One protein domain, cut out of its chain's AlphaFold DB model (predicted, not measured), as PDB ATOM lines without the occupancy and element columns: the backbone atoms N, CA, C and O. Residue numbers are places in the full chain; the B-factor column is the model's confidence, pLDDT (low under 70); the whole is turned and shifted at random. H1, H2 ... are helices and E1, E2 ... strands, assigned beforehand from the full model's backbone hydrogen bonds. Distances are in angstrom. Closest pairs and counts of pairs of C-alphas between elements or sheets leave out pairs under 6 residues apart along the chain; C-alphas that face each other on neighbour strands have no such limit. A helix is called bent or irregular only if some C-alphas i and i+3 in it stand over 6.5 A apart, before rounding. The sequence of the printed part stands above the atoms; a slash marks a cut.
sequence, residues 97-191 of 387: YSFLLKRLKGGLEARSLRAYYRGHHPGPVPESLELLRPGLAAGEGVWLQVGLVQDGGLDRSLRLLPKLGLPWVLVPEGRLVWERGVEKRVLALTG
ATOM      1  N   TYR A  97     200.508 143.423 164.396       78.56
ATOM      2  CA  TYR A  97     199.840 143.274 163.100       78.56
ATOM      3  C   TYR A  97     199.540 141.820 162.763       78.56
ATOM      4  O   TYR A  97     198.445 141.513 162.290       78.56
ATOM      5  N   SER A  98     200.457 140.910 163.099       80.31
ATOM      6  CA  SER A  98     200.236 139.469 162.950       80.31
ATOM      7  C   SER A  98     199.036 139.017 163.786       80.31
ATOM      8  O   SER A  98     198.187 138.250 163.328       80.31
ATOM      9  N   PHE A  99     198.921 139.528 165.016       85.88
ATOM     10  CA  PHE A  99     197.774 139.288 165.884       85.88
ATOM     11  C   PHE A  99     196.477 139.873 165.299       85.88
ATOM     12  O   PHE A  99     195.457 139.180 165.260       85.88
ATOM     13  N   LEU A 100     196.504 141.119 164.819       84.12
ATOM     14  CA  LEU A 100     195.338 141.780 164.231       84.12
ATOM     15  C   LEU A 100     194.824 141.015 163.001       84.12
ATOM     16  O   LEU A 100     193.632 140.722 162.930       84.12
ATOM     17  N   LEU A 101     195.710 140.613 162.086       81.25
ATOM     18  CA  LEU A 101     195.364 139.817 160.905       81.25
ATOM     19  C   LEU A 101     194.711 138.483 161.275       81.25
ATOM     20  O   LEU A 101     193.669 138.136 160.717       81.25
ATOM     21  N   LYS A 102     195.254 137.760 162.266       85.94
ATOM     22  CA  LYS A 102     194.640 136.518 162.774       85.94
ATOM     23  C   LYS A 102     193.216 136.752 163.274       85.94
ATOM     24  O   LYS A 102     192.325 135.957 162.984       85.94
ATOM     25  N   ARG A 103     192.986 137.853 163.998       88.38
ATOM     26  CA  ARG A 103     191.650 138.218 164.494       88.38
ATOM     27  C   ARG A 103     190.694 138.554 163.349       88.38
ATOM     28  O   ARG A 103     189.542 138.142 163.399       88.38
ATOM     29  N   LEU A 104     191.167 139.251 162.318       86.25
ATOM     30  CA  LEU A 104     190.363 139.631 161.153       86.25
ATOM     31  C   LEU A 104     190.030 138.445 160.242       86.25
ATOM     32  O   LEU A 104     188.896 138.354 159.777       86.25
ATOM     33  N   LYS A 105     190.959 137.499 160.044       85.81
ATOM     34  CA  LYS A 105     190.686 136.232 159.340       85.81
ATOM     35  C   LYS A 105     189.532 135.466 159.993       85.81
ATOM     36  O   LYS A 105     188.725 134.858 159.302       85.81
ATOM     37  N   GLY A 106     189.433 135.532 161.322       88.06
ATOM     38  CA  GLY A 106     188.344 134.929 162.093       88.06
ATOM     39  C   GLY A 106     187.008 135.681 162.052       88.06
ATOM     40  O   GLY A 106     186.098 135.267 162.760       88.06
ATOM     41  N   GLY A 107     186.880 136.773 161.285       88.56
ATOM     42  CA  GLY A 107     185.674 137.606 161.270       88.56
ATOM     43  C   GLY A 107     185.517 138.395 162.569       88.56
ATOM     44  O   GLY A 107     184.613 138.137 163.358       88.56
ATOM     45  N   LEU A 108     186.434 139.333 162.825       90.44
ATOM     46  CA  LEU A 108     186.433 140.135 164.048       90.44
ATOM     47  C   LEU A 108     185.113 140.905 164.190       90.44
ATOM     48  O   LEU A 108     184.872 141.872 163.473       90.44
ATOM     49  N   GLU A 109     184.340 140.557 165.210       93.38
ATOM     50  CA  GLU A 109     183.250 141.376 165.725       93.38
ATOM     51  C   GLU A 109     183.534 141.730 167.179       93.38
ATOM     52  O   GLU A 109     183.722 140.858 168.030       93.38
ATOM     53  N   ALA A 110     183.599 143.022 167.481       91.94
ATOM     54  CA  ALA A 110     183.889 143.478 168.830       91.94
ATOM     55  C   ALA A 110     183.224 144.820 169.127       91.94
ATOM     56  O   ALA A 110     182.932 145.603 168.229       91.94
ATOM     57  N   ARG A 111     182.986 145.106 170.407       91.75
ATOM     58  CA  ARG A 111     182.413 146.378 170.862       91.75
ATOM     59  C   ARG A 111     183.359 147.060 171.831       91.75
ATOM     60  O   ARG A 111     183.907 146.420 172.727       91.75
ATOM     61  N   SER A 112     183.527 148.360 171.647       90.56
ATOM     62  CA  SER A 112     183.996 149.248 172.704       90.56
ATOM     63  C   SER A 112     182.790 149.789 173.479       90.56
ATOM     64  O   SER A 112     181.644 149.423 173.220       90.56
ATOM     65  N   LEU A 113     183.034 150.704 174.419       86.00
ATOM     66  CA  LEU A 113     181.954 151.429 175.094       86.00
ATOM     67  C   LEU A 113     181.187 152.375 174.157       86.00
ATOM     68  O   LEU A 113     180.094 152.812 174.507       86.00
ATOM     69  N   ARG A 114     181.771 152.751 173.012       87.19
ATOM     70  CA  ARG A 114     181.263 153.834 172.154       87.19
ATOM     71  C   ARG A 114     180.887 153.386 170.751       87.19
ATOM     72  O   ARG A 114     180.187 154.134 170.075       87.19
ATOM     73  N   ALA A 115     181.364 152.229 170.304       90.38
ATOM     74  CA  ALA A 115     181.287 151.845 168.906       90.38
ATOM     75  C   ALA A 115     181.320 150.331 168.699       90.38
ATOM     76  O   ALA A 115     181.722 149.550 169.571       90.38
ATOM     77  N   TYR A 116     180.930 149.937 167.493       91.31
ATOM     78  CA  TYR A 116     181.059 148.580 167.001       91.31
ATOM     79  C   TYR A 116     182.216 148.481 166.010       91.31
ATOM     80  O   TYR A 116     182.420 149.358 165.175       91.31
ATOM     81  N   TYR A 117     182.973 147.398 166.125       90.44
ATOM     82  CA  TYR A 117     184.083 147.065 165.256       90.44
ATOM     83  C   TYR A 117     183.745 145.786 164.510       90.44
ATOM     84  O   TYR A 117     183.439 144.764 165.128       90.44
ATOM     85  N   ARG A 118     183.828 145.852 163.184       90.12
ATOM     86  CA  ARG A 118     183.625 144.716 162.287       90.12
ATOM     87  C   ARG A 118     184.774 144.634 161.320       90.12
ATOM     88  O   ARG A 118     185.034 145.589 160.596       90.12
ATOM     89  N   GLY A 119     185.450 143.505 161.273       87.44
ATOM     90  CA  GLY A 119     186.586 143.346 160.396       87.44
ATOM     91  C   GLY A 119     186.680 141.964 159.788       87.44
ATOM     92  O   GLY A 119     186.251 140.971 160.369       87.44
ATOM     93  N   HIS A 120     187.244 141.926 158.593       84.25
ATOM     94  CA  HIS A 120     187.430 140.712 157.823       84.25
ATOM     95  C   HIS A 120     188.700 140.820 156.981       84.25
ATOM     96  O   HIS A 120     189.035 141.906 156.508       84.25
ATOM     97  N   HIS A 121     189.383 139.695 156.784       80.88
ATOM     98  CA  HIS A 121     190.479 139.550 155.833       80.88
ATOM     99  C   HIS A 121     190.285 138.238 155.054       80.88
ATOM    100  O   HIS A 121     190.302 137.173 155.683       80.88
ATOM    101  N   PRO A 122     190.092 138.285 153.724       69.25
ATOM    102  CA  PRO A 122     189.996 137.097 152.896       69.25
ATOM    103  C   PRO A 122     191.401 136.522 152.684       69.25
ATOM    104  O   PRO A 122     192.359 137.256 152.489       69.25
ATOM    105  N   GLY A 123     191.548 135.203 152.751       74.25
ATOM    106  CA  GLY A 123     192.818 134.543 152.442       74.25
ATOM    107  C   GLY A 123     193.705 134.187 153.646       74.25
ATOM    108  O   GLY A 123     193.303 134.305 154.813       74.25
ATOM    109  N   PRO A 124     194.893 133.623 153.371       72.31
ATOM    110  CA  PRO A 124     195.823 133.194 154.405       72.31
ATOM    111  C   PRO A 124     196.385 134.401 155.161       72.31
ATOM    112  O   PRO A 124     196.615 135.462 154.594       72.31
ATOM    113  N   VAL A 125     196.618 134.226 156.462       72.81
ATOM    114  CA  VAL A 125     197.361 135.219 157.246       72.81
ATOM    115  C   VAL A 125     198.842 135.001 156.936       72.81
ATOM    116  O   VAL A 125     199.276 133.854 157.072       72.81
ATOM    117  N   PRO A 126     199.600 136.038 156.537       67.12
ATOM    118  CA  PRO A 126     201.036 135.924 156.313       67.12
ATOM    119  C   PRO A 126     201.759 135.358 157.540       67.12
ATOM    120  O   PRO A 126     201.427 135.700 158.678       67.12
ATOM    121  N   GLU A 127     202.746 134.496 157.306       64.44
ATOM    122  CA  GLU A 127     203.564 133.902 158.374       64.44
ATOM    123  C   GLU A 127     204.539 134.919 158.980       64.44
ATOM    124  O   GLU A 127     204.807 134.885 160.182       64.44
ATOM    125  N   SER A 128     204.998 135.868 158.163       63.91
ATOM    126  CA  SER A 128     205.799 137.022 158.556       63.91
ATOM    127  C   SER A 128     205.232 138.294 157.935       63.91
ATOM    128  O   SER A 128     204.633 138.273 156.860       63.91
ATOM    129  N   LEU A 129     205.440 139.412 158.623       63.03
ATOM    130  CA  LEU A 129     205.137 140.743 158.115       63.03
ATOM    131  C   LEU A 129     206.447 141.517 157.986       63.03
ATOM    132  O   LEU A 129     207.387 141.269 158.739       63.03
ATOM    133  N   GLU A 130     206.503 142.459 157.055       59.28
ATOM    134  CA  GLU A 130     207.597 143.421 156.966       59.28
ATOM    135  C   GLU A 130     207.038 144.818 157.203       59.28
ATOM    136  O   GLU A 130     206.206 145.308 156.441       59.28
ATOM    137  N   LEU A 131     207.493 145.467 158.277       60.38
ATOM    138  CA  LEU A 131     207.104 146.845 158.545       60.38
ATOM    139  C   LEU A 131     207.961 147.774 157.704       60.38
ATOM    140  O   LEU A 131     209.177 147.863 157.902       60.38
ATOM    141  N   LEU A 132     207.315 148.531 156.826       59.97
ATOM    142  CA  LEU A 132     207.987 149.636 156.173       59.97
ATOM    143  C   LEU A 132     208.295 150.732 157.182       59.97
ATOM    144  O   LEU A 132     207.427 151.156 157.951       59.97
ATOM    145  N   ARG A 133     209.539 151.216 157.141       54.94
ATOM    146  CA  ARG A 133     209.904 152.473 157.788       54.94
ATOM    147  C   ARG A 133     209.282 153.601 156.960       54.94
ATOM    148  O   ARG A 133     209.670 153.763 155.805       54.94
ATOM    149  N   PRO A 134     208.318 154.356 157.504       52.91
ATOM    150  CA  PRO A 134     207.660 155.412 156.751       52.91
ATOM    151  C   PRO A 134     208.664 156.533 156.457       52.91
ATOM    152  O   PRO A 134     209.290 157.059 157.385       52.91
ATOM    153  N   GLY A 135     208.809 156.896 155.178       47.22
ATOM    154  CA  GLY A 135     209.509 158.109 154.765       47.22
ATOM    155  C   GLY A 135     208.774 159.363 155.250       47.22
ATOM    156  O   GLY A 135     207.577 159.330 155.540       47.22
ATOM    157  N   LEU A 136     209.469 160.502 155.331       45.59
ATOM    158  CA  LEU A 136     208.917 161.765 155.854       45.59
ATOM    159  C   LEU A 136     207.739 162.331 155.019       45.59
ATOM    160  O   LEU A 136     207.182 163.372 155.369       45.59
ATOM    161  N   ALA A 137     207.371 161.733 153.871       42.56
ATOM    162  CA  ALA A 137     206.201 162.125 153.052       42.56
ATOM    163  C   ALA A 137     204.924 161.394 153.412       42.56
ATOM    164  O   ALA A 137     203.846 161.873 153.070       42.56
ATOM    165  N   ALA A 138     205.021 160.309 154.182       44.66
ATOM    166  CA  ALA A 138     203.869 159.561 154.673       44.66
ATOM    167  C   ALA A 138     203.030 160.350 155.692       44.66
ATOM    168  O   ALA A 138     202.122 159.794 156.309       44.66
ATOM    169  N   GLY A 139     203.314 161.646 155.838       41.03
ATOM    170  CA  GLY A 139     202.572 162.636 156.575       41.03
ATOM    171  C   GLY A 139     201.158 162.895 156.042       41.03
ATOM    172  O   GLY A 139     200.782 164.050 155.903       41.03
ATOM    173  N   GLU A 140     200.404 161.821 155.803       40.19
ATOM    174  CA  GLU A 140     198.957 161.616 155.845       40.19
ATOM    175  C   GLU A 140     198.700 160.129 156.156       40.19
ATOM    176  O   GLU A 140     198.164 159.383 155.344       40.19
ATOM    177  N   GLY A 141     199.124 159.679 157.343       40.88
ATOM    178  CA  GLY A 141     198.578 158.500 158.016       40.88
ATOM    179  C   GLY A 141     198.656 157.194 157.232       40.88
ATOM    180  O   GLY A 141     197.750 156.371 157.348       40.88
ATOM    181  N   VAL A 142     199.706 156.961 156.448       38.94
ATOM    182  CA  VAL A 142     199.877 155.648 155.824       38.94
ATOM    183  C   VAL A 142     200.715 154.773 156.741       38.94
ATOM    184  O   VAL A 142     201.914 154.978 156.920       38.94
ATOM    185  N   TRP A 143     200.070 153.779 157.339       49.84
ATOM    186  CA  TRP A 143     200.755 152.725 158.063       49.84
ATOM    187  C   TRP A 143     201.116 151.673 157.030       49.84
ATOM    188  O   TRP A 143     200.450 150.658 156.872       49.84
ATOM    189  N   LEU A 144     202.177 151.916 156.267       46.94
ATOM    190  CA  LEU A 144     202.637 151.024 155.194       46.94
ATOM    191  C   LEU A 144     203.203 149.689 155.707       46.94
ATOM    192  O   LEU A 144     204.121 149.112 155.154       46.94
ATOM    193  N   GLN A 145     202.678 149.192 156.808       50.31
ATOM    194  CA  GLN A 145     203.266 148.137 157.598       50.31
ATOM    195  C   GLN A 145     202.807 146.747 157.218       50.31
ATOM    196  O   GLN A 145     203.465 145.789 157.582       50.31
ATOM    197  N   VAL A 146     201.724 146.662 156.454       39.84
ATOM    198  CA  VAL A 146     201.285 145.514 155.648       39.84
ATOM    199  C   VAL A 146     200.304 146.061 154.591       39.84
ATOM    200  O   VAL A 146     199.193 145.567 154.438       39.84
ATOM    201  N   GLY A 147     200.632 147.246 154.049       44.53
ATOM    202  CA  GLY A 147     199.692 148.231 153.482       44.53
ATOM    203  C   GLY A 147     198.403 148.416 154.288       44.53
ATOM    204  O   GLY A 147     197.280 148.354 153.795       44.53
ATOM    205  N   LEU A 148     198.587 148.729 155.567       45.72
ATOM    206  CA  LEU A 148     197.537 149.267 156.411       45.72
ATOM    207  C   LEU A 148     197.345 150.746 156.100       45.72
ATOM    208  O   LEU A 148     197.995 151.640 156.631       45.72
ATOM    209  N   VAL A 149     196.430 151.048 155.204       49.84
ATOM    210  CA  VAL A 149     196.135 152.441 154.920       49.84
ATOM    211  C   VAL A 149     195.263 152.953 156.073       49.84
ATOM    212  O   VAL A 149     194.239 152.336 156.376       49.84
ATOM    213  N   GLN A 150     195.672 154.038 156.748       51.41
ATOM    214  CA  GLN A 150     194.900 154.709 157.806       51.41
ATOM    215  C   GLN A 150     194.358 156.069 157.307       51.41
ATOM    216  O   GLN A 150     194.766 156.576 156.269       51.41
ATOM    217  N   ASP A 151     193.316 156.535 157.987       50.19
ATOM    218  CA  ASP A 151     192.176 157.389 157.603       50.19
ATOM    219  C   ASP A 151     192.343 158.626 156.676       50.19
ATOM    220  O   ASP A 151     193.425 159.149 156.420       50.19
ATOM    221  N   GLY A 152     191.187 159.076 156.166       46.09
ATOM    222  CA  GLY A 152     190.898 160.251 155.342       46.09
ATOM    223  C   GLY A 152     190.114 159.871 154.081       46.09
ATOM    224  O   GLY A 152     189.009 160.353 153.844       46.09
ATOM    225  N   GLY A 153     190.681 158.957 153.286       53.06
ATOM    226  CA  GLY A 153     190.205 158.558 151.949       53.06
ATOM    227  C   GLY A 153     189.955 157.069 151.757       53.06
ATOM    228  O   GLY A 153     189.812 156.581 150.637       53.06
ATOM    229  N   LEU A 154     189.919 156.310 152.849       62.06
ATOM    230  CA  LEU A 154     189.904 154.849 152.812       62.06
ATOM    231  C   LEU A 154     188.608 154.230 152.329       62.06
ATOM    232  O   LEU A 154     188.647 153.216 151.638       62.06
ATOM    233  N   ASP A 155     187.474 154.848 152.649       66.50
ATOM    234  CA  ASP A 155     186.193 154.422 152.088       66.50
ATOM    235  C   ASP A 155     186.208 154.564 150.557       66.50
ATOM    236  O   ASP A 155     185.787 153.658 149.841       66.50
ATOM    237  N   ARG A 156     186.809 155.651 150.047       74.69
ATOM    238  CA  ARG A 156     187.010 155.850 148.608       74.69
ATOM    239  C   ARG A 156     187.995 154.833 148.031       74.69
ATOM    240  O   ARG A 156     187.683 154.224 147.017       74.69
ATOM    241  N   SER A 157     189.122 154.585 148.701       76.31
ATOM    242  CA  SER A 157     190.111 153.579 148.278       76.31
ATOM    243  C   SER A 157     189.484 152.183 148.162       76.31
ATOM    244  O   SER A 157     189.584 151.543 147.121       76.31
ATOM    245  N   LEU A 158     188.752 151.739 149.189       75.56
ATOM    246  CA  LEU A 158     188.060 150.446 149.196       75.56
ATOM    247  C   LEU A 158     186.965 150.342 148.134       75.56
ATOM    248  O   LEU A 158     186.726 149.263 147.598       75.56
ATOM    249  N   ARG A 159     186.273 151.447 147.849       79.38
ATOM    250  CA  ARG A 159     185.187 151.482 146.867       79.38
ATOM    251  C   ARG A 159     185.692 151.530 145.428       79.38
ATOM    252  O   ARG A 159     185.014 150.990 144.552       79.38
ATOM    253  N   LEU A 160     186.809 152.217 145.181       81.25
ATOM    254  CA  LEU A 160     187.265 152.562 143.835       81.25
ATOM    255  C   LEU A 160     188.438 151.719 143.351       81.25
ATOM    256  O   LEU A 160     188.363 151.254 142.221       81.25
ATOM    257  N   LEU A 161     189.468 151.463 144.171       84.19
ATOM    258  CA  LEU A 161     190.662 150.726 143.723       84.19
ATOM    259  C   LEU A 161     190.336 149.369 143.061       84.19
ATOM    260  O   LEU A 161     190.869 149.128 141.979       84.19
ATOM    261  N   PRO A 162     189.414 148.529 143.593       85.38
ATOM    262  CA  PRO A 162     189.042 147.271 142.936       85.38
ATOM    263  C   PRO A 162     188.430 147.426 141.533       85.38
ATOM    264  O   PRO A 162     188.349 146.452 140.794       85.38
ATOM    265  N   LYS A 163     187.943 148.621 141.176       87.44
ATOM    266  CA  LYS A 163     187.220 148.891 139.925       87.44
ATOM    267  C   LYS A 163     188.102 149.491 138.831       87.44
ATOM    268  O   LYS A 163     187.645 149.597 137.701       87.44
ATOM    269  N   LEU A 164     189.328 149.904 139.156       86.88
ATOM    270  CA  LEU A 164     190.183 150.651 138.228       86.88
ATOM    271  C   LEU A 164     190.788 149.781 137.121       86.88
ATOM    272  O   LEU A 164     191.176 150.314 136.089       86.88
ATOM    273  N   GLY A 165     190.919 148.466 137.336       86.81
ATOM    274  CA  GLY A 165     191.505 147.550 136.348       86.81
ATOM    275  C   GLY A 165     192.981 147.823 136.009       86.81
ATOM    276  O   GLY A 165     193.485 147.308 135.017       86.81
ATOM    277  N   LEU A 166     193.677 148.635 136.810       90.56
ATOM    278  CA  LEU A 166     195.079 148.996 136.604       90.56
ATOM    279  C   LEU A 166     195.993 147.955 137.283       90.56
ATOM    280  O   LEU A 166     195.838 147.720 138.481       90.56
ATOM    281  N   PRO A 167     196.973 147.360 136.574       89.19
ATOM    282  CA  PRO A 167     197.759 146.227 137.087       89.19
ATOM    283  C   PRO A 167     198.707 146.592 138.237       89.19
ATOM    284  O   PRO A 167     199.130 145.728 138.992       89.19
ATOM    285  N   TRP A 168     199.027 147.875 138.384       88.38
ATOM    286  CA  TRP A 168     199.893 148.420 139.431       88.38
ATOM    287  C   TRP A 168     199.101 149.017 140.607       88.38
ATOM    288  O   TRP A 168     199.660 149.726 141.445       88.38
ATOM    289  N   VAL A 169     197.790 148.775 140.672       86.62
ATOM    290  CA  VAL A 169     196.954 149.132 141.822       86.62
ATOM    291  C   VAL A 169     196.867 147.937 142.761       86.62
ATOM    292  O   VAL A 169     196.331 146.889 142.406       86.62
ATOM    293  N   LEU A 170     197.347 148.115 143.991       80.69
ATOM    294  CA  LEU A 170     197.214 147.118 145.044       80.69
ATOM    295  C   LEU A 170     195.867 147.299 145.733       80.69
ATOM    296  O   LEU A 170     195.627 148.251 146.480       80.69
ATOM    297  N   VAL A 171     194.967 146.364 145.446       78.94
ATOM    298  CA  VAL A 171     193.618 146.365 145.996       78.94
ATOM    299  C   VAL A 171     193.665 145.962 147.474       78.94
ATOM    300  O   VAL A 171     194.311 144.972 147.825       78.94
ATOM    301  N   PRO A 172     192.970 146.686 148.370       75.12
ATOM    302  CA  PRO A 172     192.832 146.231 149.741       75.12
ATOM    303  C   PRO A 172     191.997 144.948 149.807       75.12
ATOM    304  O   PRO A 172     190.866 144.914 149.321       75.12
ATOM    305  N   GLU A 173     192.537 143.911 150.441       74.25
ATOM    306  CA  GLU A 173     191.854 142.629 150.623       74.25
ATOM    307  C   GLU A 173     191.088 142.608 151.947       74.25
ATOM    308  O   GLU A 173     189.933 142.186 152.003       74.25
ATOM    309  N   GLY A 174     191.698 143.114 153.021       75.06
ATOM    310  CA  GLY A 174     191.098 143.145 154.350       75.06
ATOM    311  C   GLY A 174     190.628 144.531 154.775       75.06
ATOM    312  O   GLY A 174     191.055 145.565 154.262       75.06
ATOM    313  N   ARG A 175     189.753 144.567 155.780       79.50
ATOM    314  CA  ARG A 175     189.337 145.815 156.426       79.50
ATOM    315  C   ARG A 175     188.932 145.606 157.873       79.50
ATOM    316  O   ARG A 175     188.362 144.577 158.224       79.50
ATOM    317  N   LEU A 176     189.134 146.638 158.679       81.31
ATOM    318  CA  LEU A 176     188.506 146.822 159.977       81.31
ATOM    319  C   LEU A 176     187.661 148.091 159.932       81.31
ATOM    320  O   LEU A 176     188.169 149.185 159.713       81.31
ATOM    321  N   VAL A 177     186.363 147.931 160.137       82.25
ATOM    322  CA  VAL A 177     185.375 149.000 160.162       82.25
ATOM    323  C   VAL A 177     185.058 149.340 161.610       82.25
ATOM    324  O   VAL A 177     184.786 148.450 162.412       82.25
ATOM    325  N   TRP A 178     185.070 150.628 161.922       85.94
ATOM    326  CA  TRP A 178     184.590 151.220 163.163       85.94
ATOM    327  C   TRP A 178     183.313 152.006 162.879       85.94
ATOM    328  O   TRP A 178     183.291 152.817 161.953       85.94
ATOM    329  N   GLU A 179     182.260 151.770 163.655       84.88
ATOM    330  CA  GLU A 179     180.949 152.397 163.477       84.88
ATOM    331  C   GLU A 179     180.397 152.926 164.802       84.88
ATOM    332  O   GLU A 179     180.268 152.186 165.785       84.88
ATOM    333  N   ARG A 180     180.014 154.204 164.806       84.12
ATOM    334  CA  ARG A 180     179.373 154.899 165.926       84.12
ATOM    335  C   ARG A 180     178.201 155.737 165.416       84.12
ATOM    336  O   ARG A 180     178.374 156.846 164.922       84.12
ATOM    337  N   GLY A 181     176.982 155.221 165.569       83.19
ATOM    338  CA  GLY A 181     175.798 155.868 164.997       83.19
ATOM    339  C   GLY A 181     175.919 155.949 163.473       83.19
ATOM    340  O   GLY A 181     176.028 154.916 162.822       83.19
ATOM    341  N   VAL A 182     175.929 157.167 162.923       71.50
ATOM    342  CA  VAL A 182     176.146 157.422 161.484       71.50
ATOM    343  C   VAL A 182     177.626 157.558 161.106       71.50
ATOM    344  O   VAL A 182     177.963 157.532 159.924       71.50
ATOM    345  N   GLU A 183     178.522 157.709 162.084       73.31
ATOM    346  CA  GLU A 183     179.954 157.832 161.825       73.31
ATOM    347  C   GLU A 183     180.553 156.463 161.515       73.31
ATOM    348  O   GLU A 183     180.409 155.511 162.286       73.31
ATOM    349  N   LYS A 184     181.273 156.381 160.397       74.31
ATOM    350  CA  LYS A 184     181.992 155.184 159.968       74.31
ATOM    351  C   LYS A 184     183.445 155.531 159.676       74.31
ATOM    352  O   LYS A 184     183.737 156.566 159.070       74.31
ATOM    353  N   ARG A 185     184.355 154.658 160.095       72.69
ATOM    354  CA  ARG A 185     185.785 154.702 159.773       72.69
ATOM    355  C   ARG A 185     186.264 153.336 159.345       72.69
ATOM    356  O   ARG A 185     185.710 152.321 159.761       72.69
ATOM    357  N   VAL A 186     187.284 153.316 158.497       69.06
ATOM    358  CA  VAL A 186     187.845 152.070 157.989       69.06
ATOM    359  C   VAL A 186     189.357 152.123 158.073       69.06
ATOM    360  O   VAL A 186     189.957 153.132 157.734       69.06
ATOM    361  N   LEU A 187     189.950 151.028 158.527       70.56
ATOM    362  CA  LEU A 187     191.361 150.702 158.401       70.56
ATOM    363  C   LEU A 187     191.442 149.600 157.340       70.56
ATOM    364  O   LEU A 187     190.924 148.504 157.565       70.56
ATOM    365  N   ALA A 188     191.997 149.900 156.167       64.62
ATOM    366  CA  ALA A 188     192.093 148.932 155.075       64.62
ATOM    367  C   ALA A 188     193.453 148.237 155.105       64.62
ATOM    368  O   ALA A 188     194.453 148.873 155.412       64.62
ATOM    369  N   LEU A 189     193.469 146.951 154.778       64.62
ATOM    370  CA  LEU A 189     194.652 146.103 154.693       64.62
ATOM    371  C   LEU A 189     194.884 145.770 153.226       64.62
ATOM    372  O   LEU A 189     194.033 145.114 152.617       64.62
ATOM    373  N   THR A 190     196.007 146.196 152.654       58.31
ATOM    374  CA  THR A 190     196.473 145.618 151.395       58.31
ATOM    375  C   THR A 190     196.693 144.133 151.619       58.31
ATOM    376  O   THR A 190     197.147 143.728 152.690       58.31
ATOM    377  N   GLY A 191     196.316 143.344 150.625       55.41
ATOM    378  CA  GLY A 191     196.498 141.905 150.633       55.41
ATOM    379  C   GLY A 191     197.950 141.455 150.640       55.41
ATOM    380  O   GLY A 191     198.859 142.151 151.102       55.41
TER     381      GLY A 191
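AT A GLANCE: This is residues 97 to 191 of the 387 residues of an uncharacterized protein of Meiothermus luteus (UniProt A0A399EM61). Two strand hairpins side by side, E1 with E2 and E3 with E4, make one twisted sheet with a helix on each face, H1 on one and H2 on the other. A long loop, residues 121 to 153, swings out beyond one end of the sheet and returns to pair residues 148 to 149 with E4. The 95 printed residues run H1 E1 E2 H2 E3 E4; the antiparallel sheet's order is E1 E2 E3 E4. The class is mixed, with 45 residues in named elements, under half; the whole is compact, radius of gyration of the C-alphas 13.6 A, spanning 37 by 30 by 30 A.

IN THESE COORDINATES: Find C-alpha 97 at (199.840, 143.274, 163.100); from there H1 runs to residue 105, 12.1 A. Next come E1, residues 108 to 111, and E2, residues 116 to 120. H2, residues 154 to 163, covers 14.4 A. E3, residues 172 to 180, is 22.8 A long; E4, residues 183 to 190, is 23.0 A and ends at (196.473, 145.618, 151.395).

HOW THE PARTS SIT: Look at N 110 and O 117, 2.9 A, in hairpin E1 and E2; N 177 and O 118, 2.7 A, between E2 and E3; and N 176 and O 187, 2.8 A, in hairpin E3 and E4. H1 stands up from the sheet at 57 degrees; its closest C-alphas to E2 are Leu 104 and His 120, 4.6 A. On the opposite face, H2 has a height of 9.6 A over the sheet; its closest C-alphas to E4 are Leu 154 and Val 186, 6.2 A. Every O i to N i+4 pair in H1 is within hydrogen-bond range, and 4 of 6 in H2, which is only just irregular: C-alphas 159 and 162 are 6.9 A apart.

THE WHOLE: The C-alphas farthest apart, Leu 113 and Pro 167, are 41.5 A apart. The printed part has no cut; E2 to H2 is the long link. Confidence is low, under 70, at residues 122, 126 to 155, 186 and 188 to 191.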